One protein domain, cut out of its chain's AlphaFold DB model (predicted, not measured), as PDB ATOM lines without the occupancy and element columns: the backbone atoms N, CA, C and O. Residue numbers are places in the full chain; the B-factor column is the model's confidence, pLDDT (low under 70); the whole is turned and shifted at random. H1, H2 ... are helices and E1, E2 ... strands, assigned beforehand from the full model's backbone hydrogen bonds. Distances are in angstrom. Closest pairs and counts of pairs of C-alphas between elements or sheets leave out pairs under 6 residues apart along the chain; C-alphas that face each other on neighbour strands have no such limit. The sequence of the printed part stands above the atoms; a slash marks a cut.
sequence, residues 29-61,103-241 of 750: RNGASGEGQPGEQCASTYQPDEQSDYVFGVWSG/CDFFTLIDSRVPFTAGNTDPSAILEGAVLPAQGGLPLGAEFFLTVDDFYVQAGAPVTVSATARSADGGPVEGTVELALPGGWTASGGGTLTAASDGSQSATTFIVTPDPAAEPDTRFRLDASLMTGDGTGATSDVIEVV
ATOM      1  N   ARG A  29      16.288  17.966  95.302       91.94
ATOM      2  CA  ARG A  29      16.109  18.346  96.700       91.94
ATOM      3  C   ARG A  29      14.654  18.781  96.882       91.94
ATOM      4  O   ARG A  29      14.152  19.552  96.066       91.94
ATOM      5  N   ASN A  30      13.989  18.310  97.935       91.88
ATOM      6  CA  ASN A  30      12.728  18.915  98.365       91.88
ATOM      7  C   ASN A  30      13.010  20.306  98.969       91.88
ATOM      8  O   ASN A  30      14.007  20.486  99.668       91.88
ATOM      9  N   GLY A  31      12.171  21.284  98.650       91.94
ATOM     10  CA  GLY A  31      12.353  22.684  99.010       91.94
ATOM     11  C   GLY A  31      13.191  23.480  98.004       91.94
ATOM     12  O   GLY A  31      13.936  22.939  97.174       91.94
ATOM     13  N   ALA A  32      13.060  24.800  98.101       91.75
ATOM     14  CA  ALA A  32      13.803  25.802  97.348       91.75
ATOM     15  C   ALA A  32      13.978  27.067  98.208       91.75
ATOM     16  O   ALA A  32      13.169  27.317  99.102       91.75
ATOM     17  N   SER A  33      15.028  27.841  97.936       90.19
ATOM     18  CA  SER A  33      15.278  29.148  98.561       90.19
ATOM     19  C   SER A  33      14.890  30.249  97.581       90.19
ATOM     20  O   SER A  33      15.292  30.192  96.414       90.19
ATOM     21  N   GLY A  34      14.069  31.197  98.023       91.62
ATOM     22  CA  GLY A  34      13.480  32.210  97.158       91.62
ATOM     23  C   GLY A  34      12.120  32.700  97.637       91.62
ATOM     24  O   GLY A  34      11.577  32.238  98.641       91.62
ATOM     25  N   GLU A  35      11.540  33.613  96.866       92.69
ATOM     26  CA  GLU A  35      10.254  34.241  97.156       92.69
ATOM     27  C   GLU A  35       9.155  33.718  96.221       92.69
ATOM     28  O   GLU A  35       9.329  33.600  95.007       92.69
ATOM     29  N   GLY A  36       7.975  33.444  96.774       88.56
ATOM     30  CA  GLY A  36       6.789  33.032  96.025       88.56
ATOM     31  C   GLY A  36       5.516  33.620  96.620       88.56
ATOM     32  O   GLY A  36       5.535  34.239  97.681       88.56
ATOM     33  N   GLN A  37       4.396  33.459  95.919       91.75
ATOM     34  CA  GLN A  37       3.068  33.778  96.446       91.75
ATOM     35  C   GLN A  37       2.224  32.500  96.463       91.75
ATOM     36  O   GLN A  37       2.356  31.703  95.531       91.75
ATOM     37  N   PRO A  38       1.356  32.301  97.469       94.69
ATOM     38  CA  PRO A  38       0.417  31.187  97.471       94.69
ATOM     39  C   PRO A  38      -0.609  31.310  96.331       94.69
ATOM     40  O   PRO A  38      -0.737  32.344  95.664       94.69
ATOM     41  N   GLY A  39      -1.349  30.229  96.094       95.38
ATOM     42  CA  GLY A  39      -2.374  30.124  95.059       95.38
ATOM     43  C   GLY A  39      -1.961  29.308  93.838       95.38
ATOM     44  O   GLY A  39      -0.803  28.951  93.662       95.38
ATOM     45  N   GLU A  40      -2.915  29.053  92.936       94.75
ATOM     46  CA  GLU A  40      -2.750  28.177  91.754       94.75
ATOM     47  C   GLU A  40      -1.573  28.538  90.828       94.75
ATOM     48  O   GLU A  40      -1.165  27.735  89.992       94.75
ATOM     49  N   GLN A  41      -1.054  29.763  90.930       93.00
ATOM     50  CA  GLN A  41       0.056  30.261  90.118       93.00
ATOM     51  C   GLN A  41       1.405  30.241  90.849       93.00
ATOM     52  O   GLN A  41       2.391  30.674  90.256       93.00
ATOM     53  N   CYS A  42       1.476  29.714  92.078       94.25
ATOM     54  CA  CYS A  42       2.675  29.735  92.923       94.25
ATOM     55  C   CYS A  42       3.937  29.259  92.192       94.25
ATOM     56  O   CYS A  42       4.978  29.912  92.274       94.25
ATOM     57  N   ALA A  43       3.825  28.203  91.381       92.94
ATOM     58  CA  ALA A  43       4.934  27.644  90.611       92.94
ATOM     59  C   ALA A  43       5.491  28.600  89.543       92.94
ATOM     60  O   ALA A  43       6.688  28.591  89.280       92.94
ATOM     61  N   SER A  44       4.643  29.423  88.913       92.00
ATOM     62  CA  SER A  44       5.069  30.342  87.846       92.00
ATOM     63  C   SER A  44       5.529  31.704  88.358       92.00
ATOM     64  O   SER A  44       6.193  32.446  87.633       92.00
ATOM     65  N   THR A  45       5.183  32.039  89.602       91.81
ATOM     66  CA  THR A  45       5.566  33.297  90.252       91.81
ATOM     67  C   THR A  45       6.798  33.181  91.141       91.81
ATOM     68  O   THR A  45       7.293  34.213  91.587       91.81
ATOM     69  N   TYR A  46       7.268  31.961  91.414       94.50
ATOM     70  CA  TYR A  46       8.412  31.724  92.284       94.50
ATOM     71  C   TYR A  46       9.704  32.292  91.688       94.50
ATOM     72  O   TYR A  46       9.990  32.108  90.502       94.50
ATOM     73  N   GLN A  47      10.483  32.973  92.518       94.31
ATOM     74  CA  GLN A  47      11.778  33.541  92.173       94.31
ATOM     75  C   GLN A  47      12.833  32.926  93.088       94.31
ATOM     76  O   GLN A  47      12.824  33.233  94.278       94.31
ATOM     77  N   PRO A  48      13.721  32.063  92.567       93.06
ATOM     78  CA  PRO A  48      14.780  31.496  93.384       93.06
ATOM     79  C   PRO A  48      15.798  32.575  93.771       93.06
ATOM     80  O   PRO A  48      16.113  33.451  92.959       93.06
ATOM     81  N   ASP A  49      16.346  32.480  94.982       91.81
ATOM     82  CA  ASP A  49      17.461  33.327  95.426       91.81
ATOM     83  C   ASP A  49      18.695  33.075  94.548       91.81
ATOM     84  O   ASP A  49      19.350  34.003  94.069       91.81
ATOM     85  N   GLU A  50      18.962  31.795  94.274       91.31
ATOM     86  CA  GLU A  50      20.006  31.346  93.362       91.31
ATOM     87  C   GLU A  50      19.448  31.209  91.938       91.31
ATOM     88  O   GLU A  50      18.745  30.261  91.596       91.31
ATOM     89  N   GLN A  51      19.778  32.168  91.072       90.69
ATOM     90  CA  GLN A  51      19.250  32.244  89.704       90.69
ATOM     91  C   GLN A  51      19.681  31.076  88.800       90.69
ATOM     92  O   GLN A  51      19.079  30.865  87.741       90.69
ATOM     93  N   SER A  52      20.730  30.337  89.170       91.50
ATOM     94  CA  SER A  52      21.145  29.134  88.441       91.50
ATOM     95  C   SER A  52      20.302  27.892  88.758       91.50
ATOM     96  O   SER A  52      20.342  26.944  87.969       91.50
ATOM     97  N   ASP A  53      19.481  27.911  89.814       92.25
ATOM     98  CA  ASP A  53      18.622  26.786  90.185       92.25
ATOM     99  C   ASP A  53      17.455  26.589  89.200       92.25
ATOM    100  O   ASP A  53      16.791  27.528  88.750       92.25
ATOM    101  N   TYR A  54      17.148  25.322  88.903       92.81
ATOM    102  CA  TYR A  54      15.871  24.933  88.303       92.81
ATOM    103  C   TYR A  54      14.919  24.449  89.392       92.81
ATOM    104  O   TYR A  54      15.087  23.357  89.939       92.81
ATOM    105  N   VAL A  55      13.896  25.258  89.664       94.25
ATOM    106  CA  VAL A  55      12.870  24.979  90.670       94.25
ATOM    107  C   VAL A  55      11.551  24.608  89.996       94.25
ATOM    108  O   VAL A  55      11.084  25.294  89.088       94.25
ATOM    109  N   PHE A  56      10.945  23.522  90.463       95.00
ATOM    110  CA  PHE A  56       9.629  23.048  90.046       95.00
ATOM    111  C   PHE A  56       8.658  23.184  91.212       95.00
ATOM    112  O   PHE A  56       8.980  22.758  92.317       95.00
ATOM    113  N   GLY A  57       7.480  23.758  90.967       94.50
ATOM    114  CA  GLY A  57       6.421  23.885  91.967       94.50
ATOM    115  C   GLY A  57       5.225  22.999  91.634       94.50
ATOM    116  O   GLY A  57       4.807  22.926  90.476       94.50
ATOM    117  N   VAL A  58       4.647  22.355  92.644       93.88
ATOM    118  CA  VAL A  58       3.382  21.619  92.541       93.88
ATOM    119  C   VAL A  58       2.390  22.237  93.512       93.88
ATOM    120  O   VAL A  58       2.592  22.193  94.718       93.88
ATOM    121  N   TRP A  59       1.311  22.826  92.995       95.56
ATOM    122  CA  TRP A  59       0.308  23.460  93.848       95.56
ATOM    123  C   TRP A  59      -0.472  22.419  94.662       95.56
ATOM    124  O   TRP A  59      -1.127  21.529  94.107       95.56
ATOM    125  N   SER A  60      -0.444  22.552  95.986       94.94
ATOM    126  CA  SER A  60      -1.022  21.589  96.935       94.94
ATOM    127  C   SER A  60      -2.561  21.557  96.929       94.94
ATOM    128  O   SER A  60      -3.182  20.621  97.443       94.94
ATOM    129  N   GLY A  61      -3.213  22.538  96.295       95.94
ATOM    130  CA  GLY A  61      -4.674  22.610  96.179       95.94
ATOM    131  C   GLY A  61      -5.303  21.670  95.149       95.94
ATOM    132  O   GLY A  61      -6.532  21.584  95.069       95.94
ATOM    133  N   CYS A 103       2.707  25.981  97.132       94.62
ATOM    134  CA  CYS A 103       3.352  24.984  96.282       94.62
ATOM    135  C   CYS A 103       4.376  24.191  97.089       94.62
ATOM    136  O   CYS A 103       5.200  24.787  97.778       94.62
ATOM    137  N   ASP A 104       4.432  22.887  96.849       93.31
ATOM    138  CA  ASP A 104       5.627  22.109  97.150       93.31
ATOM    139  C   ASP A 104       6.681  22.401  96.089       93.31
ATOM    140  O   ASP A 104       6.430  22.231  94.888       93.31
ATOM    141  N   PHE A 105       7.860  22.837  96.520       95.00
ATOM    142  CA  PHE A 105       8.961  23.153  95.620       95.00
ATOM    143  C   PHE A 105      10.016  22.050  95.599       95.00
ATOM    144  O   PHE A 105      10.322  21.420  96.609       95.00
ATOM    145  N   PHE A 106      10.607  21.835  94.428       95.31
ATOM    146  CA  PHE A 106      11.660  20.857  94.198       95.31
ATOM    147  C   PHE A 106      12.771  21.496  93.376       95.31
ATOM    148  O   PHE A 106      12.531  21.967  92.263       95.31
ATOM    149  N   THR A 107      13.992  21.481  93.901       93.75
ATOM    150  CA  THR A 107      15.175  22.007  93.208       93.75
ATOM    151  C   THR A 107      15.903  20.862  92.511       93.75
ATOM    152  O   THR A 107      16.232  19.859  93.149       93.75
ATOM    153  N   LEU A 108      16.140  20.974  91.204       94.06
ATOM    154  CA  LEU A 108      16.895  19.977  90.442       94.06
ATOM    155  C   LEU A 108      18.365  19.986  90.867       94.06
ATOM    156  O   LEU A 108      19.026  21.011  90.751       94.06
ATOM    157  N   ILE A 109      18.873  18.836  91.319       91.75
ATOM    158  CA  ILE A 109      20.297  18.662  91.644       91.75
ATOM    159  C   ILE A 109      21.064  18.197  90.404       91.75
ATOM    160  O   ILE A 109      22.121  18.744  90.111       91.75
ATOM    161  N   ASP A 110      20.536  17.186  89.702       91.88
ATOM    162  CA  ASP A 110      21.145  16.614  88.494       91.88
ATOM    163  C   ASP A 110      20.096  15.877  87.628       91.88
ATOM    164  O   ASP A 110      19.090  15.351  88.131       91.88
ATOM    165  N   SER A 111      20.325  15.830  86.312       94.06
ATOM    166  CA  SER A 111      19.477  15.187  85.308       94.06
ATOM    167  C   SER A 111      20.292  14.486  84.221       94.06
ATOM    168  O   SER A 111      21.018  15.111  83.454       94.06
ATOM    169  N   ARG A 112      20.052  13.183  84.039       94.25
ATOM    170  CA  ARG A 112      20.539  12.417  82.874       94.25
ATOM    171  C   ARG A 112      19.634  12.543  81.660       94.25
ATOM    172  O   ARG A 112      20.059  12.270  80.542       94.25
ATOM    173  N   VAL A 113      18.368  12.873  81.881       95.88
ATOM    174  CA  VAL A 113      17.341  12.923  80.838       95.88
ATOM    175  C   VAL A 113      17.073  14.370  80.425       95.88
ATOM    176  O   VAL A 113      17.188  15.278  81.251       95.88
ATOM    177  N   PRO A 114      16.693  14.616  79.165       95.88
ATOM    178  CA  PRO A 114      16.325  15.953  78.737       95.88
ATOM    179  C   PRO A 114      15.019  16.409  79.400       95.88
ATOM    180  O   PRO A 114      14.136  15.601  79.696       95.88
ATOM    181  N   PHE A 115      14.867  17.718  79.563       94.06
ATOM    182  CA  PHE A 115      13.651  18.357  80.067       94.06
ATOM    183  C   PHE A 115      13.378  19.673  79.335       94.06
ATOM    184  O   PHE A 115      14.211  20.155  78.565       94.06
ATOM    185  N   THR A 116      12.199  20.252  79.548       91.31
ATOM    186  CA  THR A 116      11.848  21.570  79.010       91.31
ATOM    187  C   THR A 116      12.260  22.668  79.991       91.31
ATOM    188  O   THR A 116      11.658  22.824  81.052       91.31
ATOM    189  N   ALA A 117      13.286  23.445  79.639       86.06
ATOM    190  CA  ALA A 117      13.752  24.563  80.458       86.06
ATOM    191  C   ALA A 117      12.643  25.607  80.685       86.06
ATOM    192  O   ALA A 117      11.981  26.040  79.738       86.06
ATOM    193  N   GLY A 118      12.450  26.013  81.942       84.12
ATOM    194  CA  GLY A 118      11.442  27.004  82.336       84.12
ATOM    195  C   GLY A 118       9.990  26.517  82.260       84.12
ATOM    196  O   GLY A 118       9.079  27.337  82.359       84.12
ATOM    197  N   ASN A 119       9.745  25.215  82.068       90.56
ATOM    198  CA  ASN A 119       8.394  24.671  82.144       90.56
ATOM    199  C   ASN A 119       7.930  24.599  83.607       90.56
ATOM    200  O   ASN A 119       8.493  23.854  84.404       90.56
ATOM    201  N   THR A 120       6.889  25.362  83.933       90.31
ATOM    202  CA  THR A 120       6.297  25.449  85.277       90.31
ATOM    203  C   THR A 120       5.058  24.563  85.438       90.31
ATOM    204  O   THR A 120       4.346  24.688  86.430       90.31
ATOM    205  N   ASP A 121       4.735  23.721  84.451       90.75
ATOM    206  CA  ASP A 121       3.667  22.731  84.588       90.75
ATOM    207  C   ASP A 121       4.029  21.714  85.691       90.75
ATOM    208  O   ASP A 121       5.176  21.258  85.730       90.75
ATOM    209  N   PRO A 122       3.089  21.292  86.556       87.44
ATOM    210  CA  PRO A 122       3.374  20.322  87.618       87.44
ATOM    211  C   PRO A 122       3.964  18.994  87.118       87.44
ATOM    212  O   PRO A 122       4.681  18.311  87.844       87.44
ATOM    213  N   SER A 123       3.687  18.609  85.868       91.12
ATOM    214  CA  SER A 123       4.242  17.403  85.249       91.12
ATOM    215  C   SER A 123       5.665  17.582  84.704       91.12
ATOM    216  O   SER A 123       6.326  16.582  84.415       91.12
ATOM    217  N   ALA A 124       6.181  18.812  84.617       92.00
ATOM    218  CA  ALA A 124       7.510  19.117  84.082       92.00
ATOM    219  C   ALA A 124       8.637  18.414  84.858       92.00
ATOM    220  O   ALA A 124       9.617  17.939  84.274       92.00
ATOM    221  N   ILE A 125       8.459  18.260  86.175       92.56
ATOM    222  CA  ILE A 125       9.392  17.535  87.047       92.56
ATOM    223  C   ILE A 125       9.618  16.088  86.559       92.56
ATOM    224  O   ILE A 125      10.732  15.564  86.624       92.56
ATOM    225  N   LEU A 126       8.594  15.479  85.950       94.25
ATOM    226  CA  LEU A 126       8.565  14.094  85.472       94.25
ATOM    227  C   LEU A 126       9.047  13.911  84.020       94.25
ATOM    228  O   LEU A 126       9.232  12.770  83.574       94.25
ATOM    229  N   GLU A 127       9.245  15.000  83.271       94.56
ATOM    230  CA  GLU A 127       9.643  14.957  81.858       94.56
ATOM    231  C   GLU A 127      10.974  14.229  81.641       94.56
ATOM    232  O   GLU A 127      11.914  14.370  82.424       94.56
ATOM    233  N   GLY A 128      11.055  13.447  80.566       93.62
ATOM    234  CA  GLY A 128      12.229  12.670  80.166       93.62
ATOM    235  C   GLY A 128      12.438  11.400  80.993       93.62
ATOM    236  O   GLY A 128      12.842  10.375  80.444       93.62
ATOM    237  N   ALA A 129      12.115  11.443  82.289       93.06
ATOM    238  CA  ALA A 129      12.288  10.327  83.214       93.06
ATOM    239  C   ALA A 129      11.110   9.346  83.162       93.06
ATOM    240  O   ALA A 129      11.319   8.140  83.040       93.06
ATOM    241  N   VAL A 130       9.878   9.856  83.252       94.19
ATOM    242  CA  VAL A 130       8.660   9.022  83.266       94.19
ATOM    243  C   VAL A 130       7.564   9.530  82.328       94.19
ATOM    244  O   VAL A 130       6.736   8.735  81.886       94.19
ATOM    245  N   LEU A 131       7.577  10.819  81.969       95.38
ATOM    246  CA  LEU A 131       6.675  11.404  80.976       95.38
ATOM    247  C   LEU A 131       7.449  11.918  79.754       95.38
ATOM    248  O   LEU A 131       8.547  12.451  79.902       95.38
ATOM    249  N   PRO A 132       6.910  11.782  78.531       93.75
ATOM    250  CA  PRO A 132       7.519  12.398  77.360       93.75
ATOM    251  C   PRO A 132       7.352  13.923  77.406       93.75
ATOM    252  O   PRO A 132       6.259  14.414  77.684       93.75
ATOM    253  N   ALA A 133       8.402  14.668  77.058       90.69
ATOM    254  CA  ALA A 133       8.286  16.104  76.805       90.69
ATOM    255  C   ALA A 133       7.621  16.359  75.438       90.69
ATOM    256  O   ALA A 133       7.800  15.594  74.482       90.69
ATOM    257  N   GLN A 134       6.851  17.440  75.310       88.00
ATOM    258  CA  GLN A 134       6.173  17.770  74.054       88.00
ATOM    259  C   GLN A 134       7.188  18.137  72.958       88.00
ATOM    260  O   GLN A 134       7.886  19.138  73.058       88.00
ATOM    261  N   GLY A 135       7.254  17.342  71.882       89.12
ATOM    262  CA  GLY A 135       8.292  17.504  70.847       89.12
ATOM    263  C   GLY A 135       9.699  17.102  71.317       89.12
ATOM    264  O   GLY A 135      10.683  17.380  70.629       89.12
ATOM    265  N   GLY A 136       9.773  16.457  72.485       91.88
ATOM    266  CA  GLY A 136      10.990  15.997  73.128       91.88
ATOM    267  C   GLY A 136      11.660  14.827  72.411       91.88
ATOM    268  O   GLY A 136      11.074  14.192  71.531       91.88
ATOM    269  N   LEU A 137      12.876  14.495  72.843       94.94
ATOM    270  CA  LEU A 137      13.498  13.208  72.519       94.94
ATOM    271  C   LEU A 137      12.626  12.034  73.017       94.94
ATOM    272  O   LEU A 137      11.824  12.210  73.942       94.94
ATOM    273  N   PRO A 138      12.773  10.827  72.435       94.81
ATOM    274  CA  PRO A 138      12.056   9.642  72.900       94.81
ATOM    275  C   PRO A 138      12.210   9.415  74.410       94.81
ATOM    276  O   PRO A 138      13.302   9.577  74.955       94.81
ATOM    277  N   LEU A 139      11.127   9.004  75.080       94.75
ATOM    278  CA  LEU A 139      11.141   8.700  76.517       94.75
ATOM    279  C   LEU A 139      12.238   7.671  76.840       94.75
ATOM    280  O   LEU A 139      12.307   6.625  76.195       94.75
ATOM    281  N   GLY A 140      13.071   7.973  77.839       90.56
ATOM    282  CA  GLY A 140      14.228   7.160  78.220       90.56
ATOM    283  C   GLY A 140      15.530   7.498  77.484       90.56
ATOM    284  O   GLY A 140      16.563   6.933  77.831       90.56
ATOM    285  N   ALA A 141      15.520   8.404  76.499       95.25
ATOM    286  CA  ALA A 141      16.756   8.968  75.962       95.25
ATOM    287  C   ALA A 141      17.466   9.819  77.028       95.25
ATOM    288  O   ALA A 141      16.821  10.526  77.803       95.25
ATOM    289  N   GLU A 142      18.795   9.779  77.036       95.94
ATOM    290  CA  GLU A 142      19.633  10.568  77.939       95.94
ATOM    291  C   GLU A 142      20.292  11.712  77.163       95.94
ATOM    292  O   GLU A 142      20.727  11.535  76.019       95.94
ATOM    293  N   PHE A 143      20.364  12.882  77.790       97.31
ATOM    294  CA  PHE A 143      21.110  14.043  77.322       97.31
ATOM    295  C   PHE A 143      21.498  14.906  78.525       97.31
ATOM    296  O   PHE A 143      20.628  15.459  79.198       97.31
ATOM    297  N   PHE A 144      22.796  15.006  78.792       96.19
ATOM    298  CA  PHE A 144      23.334  15.724  79.944       96.19
ATOM    299  C   PHE A 144      24.678  16.376  79.619       96.19
ATOM    300  O   PHE A 144      25.358  16.003  78.654       96.19
ATOM    301  N   LEU A 145      25.021  17.376  80.422       96.12
ATOM    302  CA  LEU A 145      26.316  18.038  80.403       96.12
ATOM    303  C   LEU A 145      27.205  17.493  81.522       96.12
ATOM    304  O   LEU A 145      26.734  16.893  82.483       96.12
ATOM    305  N   THR A 146      28.506  17.664  81.348       94.19
ATOM    306  CA  THR A 146      29.500  17.467  82.399       94.19
ATOM    307  C   THR A 146      30.569  18.527  82.220       94.19
ATOM    308  O   THR A 146      31.083  18.702  81.105       94.19
ATOM    309  N   VAL A 147      30.903  19.231  83.291       93.75
ATOM    310  CA  VAL A 147      31.997  20.205  83.324       93.75
ATOM    311  C   VAL A 147      33.199  19.589  84.035       93.75
ATOM    312  O   VAL A 147      33.033  18.889  85.026       93.75
ATOM    313  N   ASP A 148      34.412  19.835  83.528       92.81
ATOM    314  CA  ASP A 148      35.647  19.300  84.132       92.81
ATOM    315  C   ASP A 148      35.872  19.781  85.581       92.81
ATOM    316  O   ASP A 148      36.539  19.096  86.354       92.81
ATOM    317  N   ASP A 149      35.365  20.968  85.926       90.94
ATOM    318  CA  ASP A 149      35.433  21.548  87.267       90.94
ATOM    319  C   ASP A 149      34.228  22.472  87.499       90.94
ATOM    320  O   ASP A 149      33.836  23.237  86.612       90.94
ATOM    321  N   PHE A 150      33.661  22.419  88.702       92.12
ATOM    322  CA  PHE A 150      32.602  23.327  89.133       92.12
ATOM    323  C   PHE A 150      33.142  24.743  89.372       92.12
ATOM    324  O   PHE A 150      32.480  25.726  89.033       92.12
ATOM    325  N   TYR A 151      34.351  24.863  89.929       93.81
ATOM    326  CA  TYR A 151      34.970  26.144  90.254       93.81
ATOM    327  C   TYR A 151      35.850  26.624  89.095       93.81
ATOM    328  O   TYR A 151      36.894  26.046  88.803       93.81
ATOM    329  N   VAL A 152      35.463  27.721  88.440       94.88
ATOM    330  CA  VAL A 152      36.167  28.233  87.251       94.88
ATOM    331  C   VAL A 152      36.637  29.672  87.426       94.88
ATOM    332  O   VAL A 152      35.995  30.483  88.083       94.88
ATOM    333  N   GLN A 153      37.758  30.040  86.803       94.19
ATOM    334  CA  GLN A 153      38.249  31.423  86.835       94.19
ATOM    335  C   GLN A 153      37.722  32.240  85.651       94.19
ATOM    336  O   GLN A 153      37.670  31.761  84.515       94.19
ATOM    337  N   ALA A 154      37.403  33.513  85.896       94.56
ATOM    338  CA  ALA A 154      37.022  34.455  84.845       94.56
ATOM    339  C   ALA A 154      38.093  34.512  83.734       94.56
ATOM    340  O   ALA A 154      39.284  34.689  84.001       94.56
ATOM    341  N   GLY A 155      37.680  34.352  82.472       95.00
ATOM    342  CA  GLY A 155      38.582  34.333  81.318       95.00
ATOM    343  C   GLY A 155      39.443  33.071  81.152       95.00
ATOM    344  O   GLY A 155      40.181  32.992  80.165       95.00
ATOM    345  N   ALA A 156      39.368  32.088  82.056       94.81
ATOM    346  CA  ALA A 156      40.075  30.815  81.923       94.81
ATOM    347  C   ALA A 156      39.198  29.773  81.200       94.81
ATOM    348  O   ALA A 156      38.026  29.625  81.531       94.81
ATOM    349  N   PRO A 157      39.726  29.043  80.203       95.88
ATOM    350  CA  PRO A 157      38.944  28.039  79.496       95.88
ATOM    351  C   PRO A 157      38.658  26.811  80.376       95.88
ATOM    352  O   PRO A 157      39.563  26.309  81.038       95.88
ATOM    353  N   VAL A 158      37.437  26.286  80.290       96.19
ATOM    354  CA  VAL A 158      36.982  25.030  80.904       96.19
ATOM    355  C   VAL A 158      36.378  24.118  79.831       96.19
ATOM    356  O   VAL A 158      35.743  24.595  78.882       96.19
ATOM    357  N   THR A 159      36.597  22.806  79.937       97.38
ATOM    358  CA  THR A 159      35.958  21.843  79.034       97.38
ATOM    359  C   THR A 159      34.549  21.539  79.520       97.38
ATOM    360  O   THR A 159      34.325  21.281  80.699       97.38
ATOM    361  N   VAL A 160      33.610  21.521  78.582       97.62
ATOM    362  CA  VAL A 160      32.236  21.072  78.795       97.62
ATOM    363  C   VAL A 160      31.950  19.950  77.810       97.62
ATOM    364  O   VAL A 160      32.086  20.121  76.594       97.62
ATOM    365  N   SER A 161      31.561  18.794  78.326       97.06
ATOM    366  CA  SER A 161      31.176  17.626  77.540       97.06
ATOM    367  C   SER A 161      29.662  17.514  77.492       97.06
ATOM    368  O   SER A 161      29.001  17.585  78.519       97.06
ATOM    369  N   ALA A 162      29.106  17.307  76.302       97.69
ATOM    370  CA  ALA A 162      27.695  16.991  76.127       97.69
ATOM    371  C   ALA A 162      27.565  15.537  75.679       97.69
ATOM    372  O   ALA A 162      28.112  15.163  74.636       97.69
ATOM    373  N   THR A 163      26.843  14.732  76.456       97.44
ATOM    374  CA  THR A 163      26.670  13.293  76.225       97.44
ATOM    375  C   THR A 163      25.211  12.980  75.941       97.44
ATOM    376  O   THR A 163      24.319  13.486  76.615       97.44
ATOM    377  N   ALA A 164      24.964  12.134  74.942       97.50
ATOM    378  CA  ALA A 164      23.636  11.677  74.570       97.50
ATOM    379  C   ALA A 164      23.594  10.160  74.366       97.50
ATOM    380  O   ALA A 164      24.521   9.556  73.814       97.50
ATOM    381  N   ARG A 165      22.474   9.555  74.762       95.88
ATOM    382  CA  ARG A 165      22.211   8.122  74.630       95.88
ATOM    383  C   ARG A 165      20.765   7.885  74.217       95.88
ATOM    384  O   ARG A 165      19.857   8.552  74.706       95.88
ATOM    385  N   SER A 166      20.536   6.947  73.307       94.50
ATOM    386  CA  SER A 166      19.183   6.577  72.892       94.50
ATOM    387  C   SER A 166      18.470   5.781  73.990       94.50
ATOM    388  O   SER A 166      19.109   5.198  74.865       94.50
ATOM    389  N   ALA A 167      17.139   5.714  73.925       90.31
ATOM    390  CA  ALA A 167      16.327   5.005  74.920       90.31
ATOM    391  C   ALA A 167      16.604   3.488  74.996       90.31
ATOM    392  O   ALA A 167      16.386   2.862  76.028       90.31
ATOM    393  N   ASP A 168      17.101   2.885  73.913       89.12
ATOM    394  CA  ASP A 168      17.554   1.489  73.855       89.12
ATOM    395  C   ASP A 168      19.038   1.315  74.230       89.12
ATOM    396  O   ASP A 168      19.563   0.201  74.218       89.12
ATOM    397  N   GLY A 169      19.706   2.402  74.617       86.38
ATOM    398  CA  GLY A 169      21.030   2.381  75.215       86.38
ATOM    399  C   GLY A 169      22.200   2.466  74.235       86.38
ATOM    400  O   GLY A 169      23.283   2.004  74.599       86.38
ATOM    401  N   GLY A 170      21.991   3.034  73.043       93.00
ATOM    402  CA  GLY A 170      22.978   3.205  71.976       93.00
ATOM    403  C   GLY A 170      23.311   4.670  71.637       93.00
ATOM    404  O   GLY A 170      22.939   5.595  72.368       93.00
ATOM    405  N   PRO A 171      24.048   4.905  70.534       95.12
ATOM    406  CA  PRO A 171      24.512   6.231  70.144       95.12
ATOM    407  C   PRO A 171      23.386   7.072  69.523       95.12
ATOM    408  O   PRO A 171      22.442   6.541  68.941       95.12
ATOM    409  N   VAL A 172      23.525   8.397  69.603       95.19
ATOM    410  CA  VAL A 172      22.570   9.375  69.068       95.19
ATOM    411  C   VAL A 172      23.269  10.249  68.033       95.19
ATOM    412  O   VAL A 172      24.317  10.833  68.304       95.19
ATOM    413  N   GLU A 173      22.668  10.378  66.852       95.31
ATOM    414  CA  GLU A 173      23.093  11.362  65.855       95.31
ATOM    415  C   GLU A 173      22.363  12.688  66.086       95.31
ATOM    416  O   GLU A 173      21.133  12.741  66.154       95.31
ATOM    417  N   GLY A 174      23.116  13.780  66.188       96.44
ATOM    418  CA  GLY A 174      22.539  15.095  66.428       96.44
ATOM    419  C   GLY A 174      23.581  16.195  66.550       96.44
ATOM    420  O   GLY A 174      24.790  15.958  66.478       96.44
ATOM    421  N   THR A 175      23.087  17.417  66.708       97.88
ATOM    422  CA  THR A 175      23.911  18.602  66.970       97.88
ATOM    423  C   THR A 175      23.502  19.216  68.297       97.88
ATOM    424  O   THR A 175      22.311  19.375  68.561       97.88
ATOM    425  N   VAL A 176      24.501  19.543  69.108       98.19
ATOM    426  CA  VAL A 176      24.368  20.243  70.381       98.19
ATOM    427  C   VAL A 176      24.691  21.720  70.185       98.19
ATOM    428  O   VAL A 176      25.697  22.063  69.558       98.19
ATOM    429  N   GLU A 177      23.861  22.584  70.754       97.44
ATOM    430  CA  GLU A 177      24.082  24.025  70.853       97.44
ATOM    431  C   GLU A 177      24.080  24.439  72.329       97.44
ATOM    432  O   GLU A 177      23.146  24.104  73.059       97.44
ATOM    433  N   LEU A 178      25.128  25.151  72.758       96.69
ATOM    434  CA  LEU A 178      25.214  25.735  74.099       96.69
ATOM    435  C   LEU A 178      24.574  27.126  74.112       96.69
ATOM    436  O   LEU A 178      24.896  27.968  73.270       96.69
ATOM    437  N   ALA A 179      23.735  27.385  75.107       95.00
ATOM    438  CA  ALA A 179      23.250  28.710  75.455       95.00
ATOM    439  C   ALA A 179      24.047  29.213  76.666       95.00
ATOM    440  O   ALA A 179      23.861  28.759  77.792       95.00
ATOM    441  N   LEU A 180      24.982  30.129  76.404       94.88
ATOM    442  CA  LEU A 180      25.897  30.656  77.415       94.88
ATOM    443  C   LEU A 180      25.417  31.996  77.986       94.88
ATOM    444  O   LEU A 180      24.736  32.750  77.277       94.88
ATOM    445  N   PRO A 181      25.852  32.357  79.208       94.56
ATOM    446  CA  PRO A 181      25.665  33.703  79.733       94.56
ATOM    447  C   PRO A 181      26.275  34.781  78.820       94.56
ATOM    448  O   PRO A 181      27.208  34.545  78.046       94.56
ATOM    449  N   GLY A 182      25.749  36.005  78.905       94.00
ATOM    450  CA  GLY A 182      26.241  37.128  78.105       94.00
ATOM    451  C   GLY A 182      27.730  37.406  78.348       94.00
ATOM    452  O   GLY A 182      28.163  37.460  79.491       94.00
ATOM    453  N   GLY A 183      28.507  37.583  77.273       95.12
ATOM    454  CA  GLY A 183      29.956  37.852  77.336       95.12
ATOM    455  C   GLY A 183      30.845  36.602  77.296       95.12
ATOM    456  O   GLY A 183      32.033  36.702  76.990       95.12
ATOM    457  N   TRP A 184      30.266  35.421  77.509       97.50
ATOM    458  CA  TRP A 184      30.977  34.148  77.491       97.50
ATOM    459  C   TRP A 184      31.173  33.648  76.059       97.50
ATOM    460  O   TRP A 184      30.432  34.005  75.138       97.50
ATOM    461  N   THR A 185      32.179  32.800  75.853       97.12
ATOM    462  CA  THR A 185      32.466  32.221  74.531       97.12
ATOM    463  C   THR A 185      32.622  30.710  74.607       97.12
ATOM    464  O   THR A 185      33.065  30.186  75.622       97.12
ATOM    465  N   ALA A 186      32.280  30.005  73.528       96.81
ATOM    466  CA  ALA A 186      32.584  28.587  73.364       96.81
ATOM    467  C   ALA A 186      33.233  28.315  72.010       96.81
ATOM    468  O   ALA A 186      32.920  28.954  71.003       96.81
ATOM    469  N   SER A 187      34.106  27.312  71.978       95.50
ATOM    470  CA  SER A 187      34.607  26.704  70.747       95.50
ATOM    471  C   SER A 187      34.337  25.201  70.755       95.50
ATOM    472  O   SER A 187      34.502  24.545  71.775       95.50
ATOM    473  N   GLY A 188      33.886  24.659  69.627       92.81
ATOM    474  CA  GLY A 188      33.455  23.266  69.505       92.81
ATOM    475  C   GLY A 188      32.537  23.100  68.298       92.81
ATOM    476  O   GLY A 188      31.910  24.060  67.854       92.81
ATOM    477  N   GLY A 189      32.504  21.904  67.709       86.69
ATOM    478  CA  GLY A 189      31.703  21.639  66.507       86.69
ATOM    479  C   GLY A 189      30.233  21.320  66.790       86.69
ATOM    480  O   GLY A 189      29.435  21.318  65.856       86.69
ATOM    481  N   GLY A 190      29.886  20.985  68.038       93.75
ATOM    482  CA  GLY A 190      28.535  20.598  68.468       93.75
ATOM    483  C   GLY A 190      28.021  19.271  67.896       93.75
ATOM    484  O   GLY A 190      27.066  18.703  68.412       93.75
ATOM    485  N   THR A 191      28.637  18.730  66.844       97.12
ATOM    486  CA  THR A 191      28.254  17.437  66.270       97.12
ATOM    487  C   THR A 191      28.599  16.303  67.231       97.12
ATOM    488  O   THR A 191      29.758  16.158  67.636       97.12
ATOM    489  N   LEU A 192      27.598  15.490  67.567       96.44
ATOM    490  CA  LEU A 192      27.780  14.284  68.365       96.44
ATOM    491  C   LEU A 192      28.593  13.243  67.593       96.44
ATOM    492  O   LEU A 192      28.352  12.983  66.414       96.44
ATOM    493  N   THR A 193      29.554  12.628  68.277       95.69
ATOM    494  CA  THR A 193      30.354  11.519  67.753       95.69
ATOM    495  C   THR A 193      30.128  10.287  68.615       95.69
ATOM    496  O   THR A 193      30.229  10.361  69.838       95.69
ATOM    497  N   ALA A 194      29.827   9.151  67.985       94.88
ATOM    498  CA  ALA A 194      29.639   7.891  68.695       94.88
ATOM    499  C   ALA A 194      30.918   7.463  69.431       94.88
ATOM    500  O   ALA A 194      32.020   7.514  68.874       94.88
ATOM    501  N   ALA A 195      30.758   7.008  70.672       90.25
ATOM    502  CA  ALA A 195      31.822   6.385  71.442       90.25
ATOM    503  C   ALA A 195      32.286   5.083  70.769       90.25
ATOM    504  O   ALA A 195      31.537   4.425  70.043       90.25
ATOM    505  N   SER A 196      33.539   4.690  71.010       86.62
ATOM    506  CA  SER A 196      34.148   3.523  70.352       86.62
ATOM    507  C   SER A 196      33.480   2.191  70.697       86.62
ATOM    508  O   SER A 196      33.564   1.243  69.919       86.62
ATOM    509  N   ASP A 197      32.851   2.107  71.865       88.75
ATOM    510  CA  ASP A 197      32.081   0.954  72.332       88.75
ATOM    511  C   ASP A 197      30.622   0.969  71.833       88.75
ATOM    512  O   ASP A 197      29.895  -0.001  72.036       88.75
ATOM    513  N   GLY A 198      30.200   2.047  71.160       88.12
ATOM    514  CA  GLY A 198      28.845   2.239  70.659       88.12
ATOM    515  C   GLY A 198      27.795   2.455  71.749       88.12
ATOM    516  O   GLY A 198      26.613   2.311  71.456       88.12
ATOM    517  N   SER A 199      28.185   2.768  72.988       90.06
ATOM    518  CA  SER A 199      27.238   2.886  74.107       90.06
ATOM    519  C   SER A 199      26.533   4.242  74.181       90.06
ATOM    520  O   SER A 199      25.435   4.331  74.727       90.06
ATOM    521  N   GLN A 200      27.152   5.287  73.627       94.38
ATOM    522  CA  GLN A 200      26.684   6.672  73.687       94.38
ATOM    523  C   GLN A 200      27.313   7.520  72.574       94.38
ATOM    524  O   GLN A 200      28.143   7.049  71.793       94.38
ATOM    525  N   SER A 201      26.920   8.785  72.471       97.19
ATOM    526  CA  SER A 201      27.586   9.788  71.636       97.19
ATOM    527  C   SER A 201      27.921  11.023  72.454       97.19
ATOM    528  O   SER A 201      27.170  11.383  73.353       97.19
ATOM    529  N   ALA A 202      29.039  11.669  72.144       97.06
ATOM    530  CA  ALA A 202      29.480  12.853  72.866       97.06
ATOM    531  C   ALA A 202      30.078  13.905  71.930       97.06
ATOM    532  O   ALA A 202      30.526  13.609  70.818       97.06
ATOM    533  N   THR A 203      30.089  15.146  72.395       97.75
ATOM    534  CA  THR A 203      30.835  16.254  71.798       97.75
ATOM    535  C   THR A 203      31.404  17.126  72.912       97.75
ATOM    536  O   THR A 203      30.893  17.111  74.030       97.75
ATOM    537  N   THR A 204      32.476  17.855  72.624       97.44
ATOM    538  CA  THR A 204      33.161  18.700  73.608       97.44
ATOM    539  C   THR A 204      33.195  20.145  73.148       97.44
ATOM    540  O   THR A 204      33.339  20.448  71.956       97.44
ATOM    541  N   PHE A 205      33.082  21.035  74.122       98.19
ATOM    542  CA  PHE A 205      33.228  22.466  73.972       98.19
ATOM    543  C   PHE A 205      34.326  22.949  74.913       98.19
ATOM    544  O   PHE A 205      34.456  22.457  76.029       98.19
ATOM    545  N   ILE A 206      35.096  23.937  74.473       97.94
ATOM    546  CA  ILE A 206      35.923  24.748  75.362       97.94
ATOM    547  C   ILE A 206      35.162  26.041  75.604       97.94
ATOM    548  O   ILE A 206      35.043  26.854  74.682       97.94
ATOM    549  N   VAL A 207      34.623  26.198  76.809       98.00
ATOM    550  CA  VAL A 207      33.895  27.384  77.266       98.00
ATOM    551  C   VAL A 207      34.878  28.310  77.973       98.00
ATOM    552  O   VAL A 207      35.752  27.861  78.698       98.00
ATOM    553  N   THR A 208      34.792  29.612  77.739       97.62
ATOM    554  CA  THR A 208      35.599  30.621  78.432       97.62
ATOM    555  C   THR A 208      34.655  31.641  79.062       97.62
ATOM    556  O   THR A 208      33.964  32.340  78.306       97.62
ATOM    557  N   PRO A 209      34.609  31.726  80.408       97.19
ATOM    558  CA  PRO A 209      33.850  32.740  81.122       97.19
ATOM    559  C   PRO A 209      34.252  34.152  80.711       97.19
ATOM    560  O   PRO A 209      35.413  34.392  80.366       97.19
ATOM    561  N   ASP A 210      33.310  35.095  80.775       97.12
ATOM    562  CA  ASP A 210      33.622  36.513  80.577       97.12
ATOM    563  C   ASP A 210      34.751  36.928  81.549       97.12
ATOM    564  O   ASP A 210      34.642  36.673  82.749       97.12
ATOM    565  N   PRO A 211      35.845  37.559  81.086       94.88
ATOM    566  CA  PRO A 211      36.861  38.130  81.972       94.88
ATOM    567  C   PRO A 211      36.322  39.150  82.989       94.88
ATOM    568  O   PRO A 211      37.016  39.458  83.956       94.88
ATOM    569  N   ALA A 212      35.130  39.706  82.754       93.62
ATOM    570  CA  ALA A 212      34.413  40.594  83.662       93.62
ATOM    571  C   ALA A 212      33.323  39.884  84.491       93.62
ATOM    572  O   ALA A 212      32.564  40.571  85.173       93.62
ATOM    573  N   ALA A 213      33.222  38.549  84.425       93.88
ATOM    574  CA  ALA A 213      32.300  37.788  85.259       93.88
ATOM    575  C   ALA A 213      32.594  38.035  86.744       93.88
ATOM    576  O   ALA A 213      33.754  38.049  87.168       93.88
ATOM    577  N   GLU A 214      31.532  38.251  87.513       91.44
ATOM    578  CA  GLU A 214      31.626  38.505  88.943       91.44
ATOM    579  C   GLU A 214      32.083  37.230  89.674       91.44
ATOM    580  O   GLU A 214      31.517  36.158  89.438       91.44
ATOM    581  N   PRO A 215      33.134  37.302  90.514       91.25
ATOM    582  CA  PRO A 215      33.514  36.193  91.380       91.25
ATOM    583  C   PRO A 215      32.403  35.834  92.370       91.25
ATOM    584  O   PRO A 215      31.539  36.649  92.673       91.25
ATOM    585  N   ASP A 216      32.464  34.620  92.906       89.25
ATOM    586  CA  ASP A 216      31.501  34.077  93.869       89.25
ATOM    587  C   ASP A 216      30.052  34.054  93.340       89.25
ATOM    588  O   ASP A 216      29.104  34.062  94.117       89.25
ATOM    589  N   THR A 217      29.886  34.003  92.014       91.44
ATOM    590  CA  THR A 217      28.583  33.966  91.338       91.44
ATOM    591  C   THR A 217      28.437  32.680  90.536       91.44
ATOM    592  O   THR A 217      29.353  32.275  89.808       91.44
ATOM    593  N   ARG A 218      27.268  32.046  90.647       93.75
ATOM    594  CA  ARG A 218      26.928  30.853  89.876       93.75
ATOM    595  C   ARG A 218      26.299  31.206  88.544       93.75
ATOM    596  O   ARG A 218      25.533  32.156  88.408       93.75
ATOM    597  N   PHE A 219      26.643  30.409  87.545       94.62
ATOM    598  CA  PHE A 219      26.150  30.555  86.191       94.62
ATOM    599  C   PHE A 219      25.683  29.215  85.667       94.62
ATOM    600  O   PHE A 219      26.319  28.178  85.856       94.62
ATOM    601  N   ARG A 220      24.574  29.272  84.944       93.69
ATOM    602  CA  ARG A 220      24.007  28.119  84.277       93.69
ATOM    603  C   ARG A 220      24.592  27.949  82.882       93.69
ATOM    604  O   ARG A 220      24.734  28.923  82.137       93.69
ATOM    605  N   LEU A 221      24.893  26.709  82.525       94.94
ATOM    606  CA  LEU A 221      25.273  26.297  81.182       94.94
ATOM    607  C   LEU A 221      24.134  25.468  80.594       94.94
ATOM    608  O   LEU A 221      24.050  24.267  80.825       94.94
ATOM    609  N   ASP A 222      23.255  26.115  79.835       95.56
ATOM    610  CA  ASP A 222      22.155  25.426  79.166       95.56
ATOM    611  C   ASP A 222      22.639  24.827  77.835       95.56
ATOM    612  O   ASP A 222      23.434  25.426  77.102       95.56
ATOM    613  N   ALA A 223      22.124  23.655  77.472       96.94
ATOM    614  CA  ALA A 223      22.379  23.038  76.177       96.94
ATOM    615  C   ALA A 223      21.102  22.488  75.554       96.94
ATOM    616  O   ALA A 223      20.220  21.974  76.242       96.94
ATOM    617  N   SER A 224      21.029  22.545  74.225       96.75
ATOM    618  CA  SER A 224      19.975  21.907  73.442       96.75
ATOM    619  C   SER A 224      20.564  20.900  72.462       96.75
ATOM    620  O   SER A 224      21.568  21.165  71.803       96.75
ATOM    621  N   LEU A 225      19.939  19.732  72.368       97.31
ATOM    622  CA  LEU A 225      20.234  18.687  71.403       97.31
ATOM    623  C   LEU A 225      19.122  18.651  70.357       97.31
ATOM    624  O   LEU A 225      17.949  18.500  70.697       97.31
ATOM    625  N   MET A 226      19.502  18.716  69.084       96.81
ATOM    626  CA  MET A 226      18.609  18.526  67.947       96.81
ATOM    627  C   MET A 226      18.953  17.235  67.206       96.81
ATOM    628  O   MET A 226      20.088  17.052  66.753       96.81
ATOM    629  N   THR A 227      17.962  16.355  67.054       95.06
ATOM    630  CA  THR A 227      18.065  15.090  66.310       95.06
ATOM    631  C   THR A 227      16.988  15.018  65.223       95.06
ATOM    632  O   THR A 227      16.173  15.929  65.066       95.06
ATOM    633  N   GLY A 228      16.970  13.929  64.450       91.00
ATOM    634  CA  GLY A 228      15.856  13.646  63.538       91.00
ATOM    635  C   GLY A 228      14.543  13.294  64.251       91.00
ATOM    636  O   GLY A 228      13.481  13.422  63.643       91.00
ATOM    637  N   ASP A 229      14.615  12.885  65.520       86.00
ATOM    638  CA  ASP A 229      13.497  12.322  66.285       86.00
ATOM    639  C   ASP A 229      12.903  13.302  67.309       86.00
ATOM    640  O   ASP A 229      11.825  13.049  67.840       86.00
ATOM    641  N   GLY A 230      13.572  14.427  67.576       93.00
ATOM    642  CA  GLY A 230      13.083  15.462  68.483       93.00
ATOM    643  C   GLY A 230      14.174  16.416  68.959       93.00
ATOM    644  O   GLY A 230      15.308  16.404  68.470       93.00
ATOM    645  N   THR A 231      13.821  17.239  69.940       94.69
ATOM    646  CA  THR A 231      14.755  18.136  70.633       94.69
ATOM    647  C   THR A 231      14.789  17.835  72.124       94.69
ATOM    648  O   THR A 231      13.777  17.441  72.690       94.69
ATOM    649  N   GLY A 232      15.920  18.035  72.786       93.38
ATOM    650  CA  GLY A 232      16.019  17.933  74.243       93.38
ATOM    651  C   GLY A 232      16.860  19.069  74.798       93.38
ATOM    652  O   GLY A 232      17.819  19.465  74.144       93.38
ATOM    653  N   ALA A 233      16.513  19.591  75.972       95.12
ATOM    654  CA  ALA A 233      17.363  20.530  76.691       95.12
ATOM    655  C   ALA A 233      17.888  19.898  77.980       95.12
ATOM    656  O   ALA A 233      17.282  18.975  78.525       95.12
ATOM    657  N   THR A 234      19.037  20.376  78.426       95.62
ATOM    658  CA  THR A 234      19.667  19.997  79.688       95.62
ATOM    659  C   THR A 234      20.502  21.170  80.190       95.62
ATOM    660  O   THR A 234      20.660  22.168  79.478       95.62
ATOM    661  N   SER A 235      21.027  21.061  81.401       93.94
ATOM    662  CA  SER A 235      21.799  22.122  82.025       93.94
ATOM    663  C   SER A 235      22.817  21.573  83.004       93.94
ATOM    664  O   SER A 235      22.589  20.529  83.603       93.94
ATOM    665  N   ASP A 236      23.880  22.344  83.198       93.31
ATOM    666  CA  ASP A 236      24.827  22.204  84.302       93.31
ATOM    667  C   ASP A 236      25.061  23.568  84.966       93.31
ATOM    668  O   ASP A 236      24.658  24.605  84.417       93.31
ATOM    669  N   VAL A 237      25.705  23.581  86.128       92.62
ATOM    670  CA  VAL A 237      26.021  24.799  86.884       92.62
ATOM    671  C   VAL A 237      27.513  24.854  87.173       92.62
ATOM    672  O   VAL A 237      28.154  23.849  87.456       92.62
ATOM    673  N   ILE A 238      28.061  26.058  87.118       94.19
ATOM    674  CA  ILE A 238      29.435  26.366  87.513       94.19
ATOM    675  C   ILE A 238      29.442  27.604  88.395       94.19
ATOM    676  O   ILE A 238      28.535  28.436  88.327       94.19
ATOM    677  N   GLU A 239      30.501  27.775  89.169       94.62
ATOM    678  CA  GLU A 239      30.734  28.961  89.980       94.62
ATOM    679  C   GLU A 239      32.014  29.656  89.521       94.62
ATOM    680  O   GLU A 239      33.090  29.054  89.469       94.62
ATOM    681  N   VAL A 240      31.908  30.940  89.179       95.06
ATOM    682  CA  VAL A 240      33.097  31.746  88.893       95.06
ATOM    683  C   VAL A 240      33.742  32.112  90.221       95.06
ATOM    684  O   VAL A 240      33.113  32.745  91.062       95.06
ATOM    685  N   VAL A 241      35.003  31.740  90.422       94.81
ATOM    686  CA  VAL A 241      35.725  31.935  91.685       94.81
ATOM    687  C   VAL A 241      36.876  32.934  91.539       94.81
ATOM    688  O   VAL A 241      37.485  33.046  90.467       94.81
TER     689      VAL A 241
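Overview. This is residues 29 to 61 and 103 to 241 of the 750 residues of the protein "Carb-bd_dom_fam9 domain-containing protein" of Chloroflexia bacterium (UniProt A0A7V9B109). Two strongly twisted four-stranded sheets, E3 E5 E8 E7 and E4 E10 E9 E6, sit face to face as a sandwich, the second curled like part of a barrel. Beside it lies a smaller lobe of the strand pair E1 and E2 with the short H1; the long stretch of residues 112 to 141 loops out beside E1 and returns to E3. The printed part has 172 residues, with one named helix and then ten named strands; the class is mostly strand, though under half of the residues are in named elements. The first sheet is antiparallel, the second mixed; the whole is compact, radius of gyration of the C-alphas 16.7 A, and flat, spanning 50 by 42 by 21 A.

Arrangement. Residues 29 to 30 pair antiparallel with residues 106 to 107 of E2, residues 103 to 111. H1, residues 42 to 45, comes closest to E1, residues 55 to 59, at the C-alphas of Ala 43 and Gly 57, 4.3 A apart; H1 is too short for an O i to N i+4 pair, and its one O i to N i+3 pair is within hydrogen-bond range. E1 and E2 are antiparallel at 148 degrees, with N 56 and O 106 2.9 A apart. E3, residues 142 to 147, is antiparallel to E5, residues 158 to 165, at 167 degrees, with N 146 and O 161 2.9 A apart. E4, residues 151 to 153, is parallel to E10, residues 231 to 241, with N 241 and O 152 2.8 A apart. E5 is antiparallel to E8, residues 201 to 208, with N 160 and O 205 2.8 A apart. E6, residues 175 to 179, is antiparallel to E9, residues 217 to 226, with N 177 and O 224 2.9 A apart. E7, residues 185 to 187, and E8 form a hairpin, with N 206 and O 187 2.8 A apart. E9 and E10 form another, with N 221 and O 236 2.8 A apart. Between the sandwich's sheets, the closest C-alphas of E3 and E10 are those of Phe 144 and Thr 234, 5.6 A apart. H1 and E10 are apart.

Along the chain. C-alpha 42, where H1 begins, is at (2.675, 29.735, 92.923). E2 is 21.8 A long, E5 and E8 23.3 A each, E9 29.7 A and E10 32.8 A. E10 ends at C-alpha 241, (35.725, 31.935, 91.685).

Size, cuts and confidence. The two C-alphas farthest apart, those of Gly 39 and Ser 196, are 51.5 A apart. Residues 62 to 102 are not printed; C-alphas 61 and 103 are 8.4 A apart across the cut. The links E2 to E3 and E7 to E8 are long. Mean pLDDT of the printed part is 93.8, and no printed residue is under 70.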